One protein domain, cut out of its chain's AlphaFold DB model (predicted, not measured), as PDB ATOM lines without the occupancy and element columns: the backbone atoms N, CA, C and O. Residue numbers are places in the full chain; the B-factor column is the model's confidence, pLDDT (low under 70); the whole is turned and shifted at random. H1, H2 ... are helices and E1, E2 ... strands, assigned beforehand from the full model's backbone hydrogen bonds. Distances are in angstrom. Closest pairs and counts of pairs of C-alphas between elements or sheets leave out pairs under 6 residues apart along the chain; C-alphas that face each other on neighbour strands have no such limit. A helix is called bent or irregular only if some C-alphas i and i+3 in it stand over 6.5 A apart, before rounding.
ATOM      1  N   LEU A  15     -37.406  34.408  35.833       89.88
ATOM      2  CA  LEU A  15     -36.265  34.891  35.074       89.88
ATOM      3  C   LEU A  15     -36.104  36.390  35.296       89.88
ATOM      4  O   LEU A  15     -37.049  37.171  35.154       89.88
ATOM      5  N   THR A  16     -34.884  36.787  35.621       93.19
ATOM      6  CA  THR A  16     -34.465  38.183  35.682       93.19
ATOM      7  C   THR A  16     -34.462  38.813  34.291       93.19
ATOM      8  O   THR A  16     -34.452  38.135  33.255       93.19
ATOM      9  N   GLU A  17     -34.397  40.142  34.246       92.44
ATOM     10  CA  GLU A  17     -34.234  40.876  32.989       92.44
ATOM     11  C   GLU A  17     -32.994  40.419  32.214       92.44
ATOM     12  O   GLU A  17     -33.040  40.280  30.993       92.44
ATOM     13  N   GLN A  18     -31.886  40.174  32.916       92.31
ATOM     14  CA  GLN A  18     -30.625  39.800  32.290       92.31
ATOM     15  C   GLN A  18     -30.686  38.399  31.676       92.31
ATOM     16  O   GLN A  18     -30.169  38.187  30.575       92.31
ATOM     17  N   GLU A  19     -31.352  37.455  32.339       90.19
ATOM     18  CA  GLU A  19     -31.583  36.113  31.799       90.19
ATOM     19  C   GLU A  19     -32.509  36.165  30.581       90.19
ATOM     20  O   GLU A  19     -32.193  35.578  29.546       90.19
ATOM     21  N   CYS A  20     -33.589  36.953  30.645       86.06
ATOM     22  CA  CYS A  20     -34.484  37.166  29.507       86.06
ATOM     23  C   CYS A  20     -33.757  37.814  28.320       86.06
ATOM     24  O   CYS A  20     -33.912  37.363  27.185       86.06
ATOM     25  N   LYS A  21     -32.928  38.837  28.561       85.44
ATOM     26  CA  LYS A  21     -32.077  39.459  27.533       85.44
ATOM     27  C   LYS A  21     -31.113  38.458  26.914       85.44
ATOM     28  O   LYS A  21     -30.938  38.457  25.700       85.44
ATOM     29  N   SER A  22     -30.502  37.605  27.730       83.38
ATOM     30  CA  SER A  22     -29.531  36.615  27.262       83.38
ATOM     31  C   SER A  22     -30.193  35.519  26.423       83.38
ATOM     32  O   SER A  22     -29.661  35.139  25.381       83.38
ATOM     33  N   ALA A  23     -31.373  35.054  26.840       80.31
ATOM     34  CA  ALA A  23     -32.126  34.015  26.143       80.31
ATOM     35  C   ALA A  23     -32.787  34.529  24.853       80.31
ATOM     36  O   ALA A  23     -32.683  33.894  23.806       80.31
ATOM     37  N   LEU A  24     -33.452  35.688  24.915       75.69
ATOM     38  CA  LEU A  24     -34.234  36.236  23.801       75.69
ATOM     39  C   LEU A  24     -33.400  37.100  22.848       75.69
ATOM     40  O   LEU A  24     -33.805  37.309  21.704       75.69
ATOM     41  N   LYS A  25     -32.250  37.615  23.299       80.38
ATOM     42  CA  LYS A  25     -31.358  38.487  22.522       80.38
ATOM     43  C   LYS A  25     -32.147  39.639  21.881       80.38
ATOM     44  O   LYS A  25     -32.835  40.382  22.571       80.38
ATOM     45  N   GLN A  26     -32.112  39.776  20.560       70.44
ATOM     46  CA  GLN A  26     -32.850  40.792  19.799       70.44
ATOM     47  C   GLN A  26     -34.389  40.701  19.890       70.44
ATOM     48  O   GLN A  26     -35.081  41.636  19.476       70.44
ATOM     49  N   LEU A  27     -34.927  39.564  20.352       71.62
ATOM     50  CA  LEU A  27     -36.363  39.361  20.568       71.62
ATOM     51  C   LEU A  27     -36.810  39.864  21.945       71.62
ATOM     52  O   LEU A  27     -38.021  39.924  22.200       71.62
ATOM     53  N   PHE A  28     -35.858  40.218  22.817       80.31
ATOM     54  CA  PHE A  28     -36.146  40.849  24.095       80.31
ATOM     55  C   PHE A  28     -36.818  42.203  23.865       80.31
ATOM     56  O   PHE A  28     -36.319  43.051  23.125       80.31
ATOM     57  N   ASP A  29     -37.946  42.408  24.535       79.06
ATOM     58  CA  ASP A  29     -38.667  43.672  24.547       79.06
ATOM     59  C   ASP A  29     -38.791  44.141  25.998       79.06
ATOM     60  O   ASP A  29     -39.396  43.464  26.832       79.06
ATOM     61  N   LYS A  30     -38.189  45.296  26.305       85.38
ATOM     62  CA  LYS A  30     -38.160  45.846  27.665       85.38
ATOM     63  C   LYS A  30     -39.544  46.277  28.146       85.38
ATOM     64  O   LYS A  30     -39.837  46.123  29.327       85.38
ATOM     65  N   GLN A  31     -40.390  46.808  27.262       83.75
ATOM     66  CA  GLN A  31     -41.746  47.215  27.636       83.75
ATOM     67  C   GLN A  31     -42.572  45.986  28.005       83.75
ATOM     68  O   GLN A  31     -43.255  45.989  29.024       83.75
ATOM     69  N   LEU A  32     -42.435  44.915  27.223       80.38
ATOM     70  CA  LEU A  32     -43.114  43.656  27.490       80.38
ATOM     71  C   LEU A  32     -42.595  42.983  28.760       80.38
ATOM     72  O   LEU A  32     -43.395  42.525  29.565       80.38
ATOM     73  N   PHE A  33     -41.280  42.981  28.988       87.38
ATOM     74  CA  PHE A  33     -40.714  42.500  30.249       87.38
ATOM     75  C   PHE A  33     -41.309  43.257  31.440       87.38
ATOM     76  O   PHE A  33     -41.844  42.641  32.352       87.38
ATOM     77  N   ASN A  34     -41.294  44.592  31.399       90.06
ATOM     78  CA  ASN A  34     -41.823  45.423  32.482       90.06
ATOM     79  C   ASN A  34     -43.329  45.214  32.715       90.06
ATOM     80  O   ASN A  34     -43.785  45.345  33.843       90.06
ATOM     81  N   ALA A  35     -44.103  44.898  31.671       87.31
ATOM     82  CA  ALA A  35     -45.544  44.663  31.784       87.31
ATOM     83  C   ALA A  35     -45.902  43.342  32.490       87.31
ATOM     84  O   ALA A  35     -47.019  43.205  32.984       87.31
ATOM     85  N   TYR A  36     -44.977  42.379  32.515       88.62
ATOM     86  CA  TYR A  36     -45.176  41.046  33.095       88.62
ATOM     87  C   TYR A  36     -44.238  40.747  34.273       88.62
ATOM     88  O   TYR A  36     -44.311  39.661  34.849       88.62
ATOM     89  N   ALA A  37     -43.351  41.681  34.618       91.56
ATOM     90  CA  ALA A  37     -42.474  41.558  35.768       91.56
ATOM     91  C   ALA A  37     -43.269  41.730  37.069       91.56
ATOM     92  O   ALA A  37     -44.160  42.575  37.167       91.56
ATOM     93  N   ASP A  38     -42.938  40.918  38.066       90.81
ATOM     94  CA  ASP A  38     -43.480  41.033  39.414       90.81
ATOM     95  C   ASP A  38     -42.750  42.106  40.244       90.81
ATOM     96  O   ASP A  38     -41.905  42.857  39.747       90.81
ATOM     97  N   THR A  39     -43.077  42.187  41.535       91.44
ATOM     98  CA  THR A  39     -42.479  43.147  42.476       91.44
ATOM     99  C   THR A  39     -40.969  42.988  42.645       91.44
ATOM    100  O   THR A  39     -40.311  43.940  43.061       91.44
ATOM    101  N   ASP A  40     -40.417  41.826  42.294       92.12
ATOM    102  CA  ASP A  40     -38.990  41.520  42.390       92.12
ATOM    103  C   ASP A  40     -38.252  41.803  41.066       92.12
ATOM    104  O   ASP A  40     -37.072  41.477  40.923       92.12
ATOM    105  N   ASN A  41     -38.925  42.424  40.085       92.25
ATOM    106  CA  ASN A  41     -38.441  42.621  38.715       92.25
ATOM    107  C   ASN A  41     -38.073  41.303  38.008       92.25
ATOM    108  O   ASN A  41     -37.102  41.253  37.244       92.25
ATOM    109  N   MET A  42     -38.843  40.239  38.244       92.31
ATOM    110  CA  MET A  42     -38.678  38.957  37.558       92.31
ATOM    111  C   MET A  42     -39.962  38.536  36.843       92.31
ATOM    112  O   MET A  42     -41.059  38.936  37.217       92.31
ATOM    113  N   VAL A  43     -39.835  37.704  35.808       90.69
ATOM    114  CA  VAL A  43     -40.982  37.181  35.049       90.69
ATOM    115  C   VAL A  43     -41.086  35.673  35.258       90.69
ATOM    116  O   VAL A  43     -40.100  34.952  35.102       90.69
ATOM    117  N   SER A  44     -42.280  35.185  35.599       89.44
ATOM    118  CA  SER A  44     -42.548  33.748  35.725       89.44
ATOM    119  C   SER A  44     -42.561  33.043  34.365       89.44
ATOM    120  O   SER A  44     -42.864  33.652  33.334       89.44
ATOM    121  N   LEU A  45     -42.304  31.730  34.353       84.44
ATOM    122  CA  LEU A  45     -42.458  30.928  33.132       84.44
ATOM    123  C   LEU A  45     -43.878  30.993  32.549       84.44
ATOM    124  O   LEU A  45     -44.022  31.054  31.334       84.44
ATOM    125  N   GLU A  46     -44.911  31.047  33.391       85.06
ATOM    126  CA  GLU A  46     -46.302  31.211  32.949       85.06
ATOM    127  C   GLU A  46     -46.507  32.530  32.189       85.06
ATOM    128  O   GLU A  46     -47.072  32.552  31.094       85.06
ATOM    129  N   SER A  47     -45.991  33.639  32.725       84.56
ATOM    130  CA  SER A  47     -46.072  34.945  32.061       84.56
ATOM    131  C   SER A  47     -45.305  34.960  30.739       84.56
ATOM    132  O   SER A  47     -45.796  35.497  29.746       84.56
ATOM    133  N   LEU A  48     -44.130  34.322  30.692       81.19
ATOM    134  CA  LEU A  48     -43.363  34.171  29.454       81.19
ATOM    135  C   LEU A  48     -44.092  33.316  28.421       81.19
ATOM    136  O   LEU A  48     -44.104  33.677  27.245       81.19
ATOM    137  N   GLN A  49     -44.722  32.220  28.842       82.19
ATOM    138  CA  GLN A  49     -45.519  31.376  27.960       82.19
ATOM    139  C   GLN A  49     -46.701  32.158  27.384       82.19
ATOM    140  O   GLN A  49     -46.898  32.167  26.171       82.19
ATOM    141  N   LYS A  50     -47.428  32.902  28.223       82.19
ATOM    142  CA  LYS A  50     -48.528  33.764  27.777       82.19
ATOM    143  C   LYS A  50     -48.058  34.811  26.769       82.19
ATOM    144  O   LYS A  50     -48.695  35.027  25.742       82.19
ATOM    145  N   VAL A  51     -46.917  35.446  27.031       78.69
ATOM    146  CA  VAL A  51     -46.285  36.377  26.090       78.69
ATOM    147  C   VAL A  51     -45.940  35.682  24.773       78.69
ATOM    148  O   VAL A  51     -46.199  36.229  23.699       78.69
ATOM    149  N   PHE A  52     -45.365  34.483  24.840       80.56
ATOM    150  CA  PHE A  52     -45.000  33.706  23.666       80.56
ATOM    151  C   PHE A  52     -46.223  33.351  22.818       80.56
ATOM    152  O   PHE A  52     -46.161  33.479  21.598       80.56
ATOM    153  N   GLU A  53     -47.336  32.968  23.441       82.06
ATOM    154  CA  GLU A  53     -48.603  32.642  22.772       82.06
ATOM    155  C   GLU A  53     -49.257  33.862  22.107       82.06
ATOM    156  O   GLU A  53     -49.905  33.731  21.068       82.06
ATOM    157  N   LEU A  54     -49.057  35.062  22.662       81.69
ATOM    158  CA  LEU A  54     -49.555  36.315  22.086       81.69
ATOM    159  C   LEU A  54     -48.724  36.813  20.896       81.69
ATOM    160  O   LEU A  54     -49.220  37.622  20.107       81.69
TER     161      LEU A  54
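This is residues 15 to 54 of the 217 residues of the protein "Toll/interleukin-1 receptor domain-containing protein" of archaeon (UniProt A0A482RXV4). Three short helices, H1, H2 and H3, have their centres set in a triangle, and the beginning of H1, the end of H2 and the beginning of H3 gather round the short strand E1 at one end. There, residues 15 to 16 pair antiparallel with residues 42 to 43 of E1, while H1 and H3 stay apart on two sides of the domain. The printed part has 40 residues, with three named helices and one named strand in the order H1, H2, E1, H3, and its class is mostly helix. It is compact, with a radius of gyration of the C-alphas of 9.0 A and spans of 24 by 22 by 16 A.

Start from H1, residues 17 to 27, the longest helix by residues. H2, residues 30 to 36, is close to it but not clearly touching: look at Glu 17 and Phe 33, whose C-alphas are the closest of the two helices at 7.2 A. H1 and H2 run opposite ways at a steep tilt of 58 degrees. Next to find is E1, residues 42 to 44, which pairs with no named strand. Its closest C-alphas to H1 are those of Met 42 and Glu 17, 6.7 A apart, and to H2 those of Val 43 and Tyr 36, 6.0 A apart. H3, residues 45 to 54, is close to H2 but not clearly touching, with the C-alphas of Tyr 36 and Ser 47 the closest at 6.3 A. H2 and H3 run opposite ways at a steep tilt of 64 degrees. E1 and H3 meet only through their link, and H1 and H3 are apart. In H2 and H3 every O i to N i+4 pair is within hydrogen-bond range; in H1, 5 of 7 are.

Find C-alpha 17 at (-34.234, 40.876, 32.989); from there H1 runs 12.7 A to C-alpha 27. H1 is irregular: C-alphas 23 and 26 are 9.3 A apart. H2 begins at C-alpha 30, at (-38.160, 45.846, 27.665), and covers 10.1 A to C-alpha 36. E1 measures 6.7 A from C-alpha 42 to C-alpha 44. H3 follows from C-alpha 45 and ends 14.2 A away at C-alpha 54, at (-49.555, 36.315, 22.086).

The C-alphas of Gln 26 and Thr 39 are the two farthest apart, at 24.7 A. The printed part, residues 15 to 54, has no cut. The links from H1 to H2, from H2 to E1 and from E1 to H3 are tight, and no link is long. The mean pLDDT of the printed part is 85.2, and no printed residue is under 70 in this predicted model.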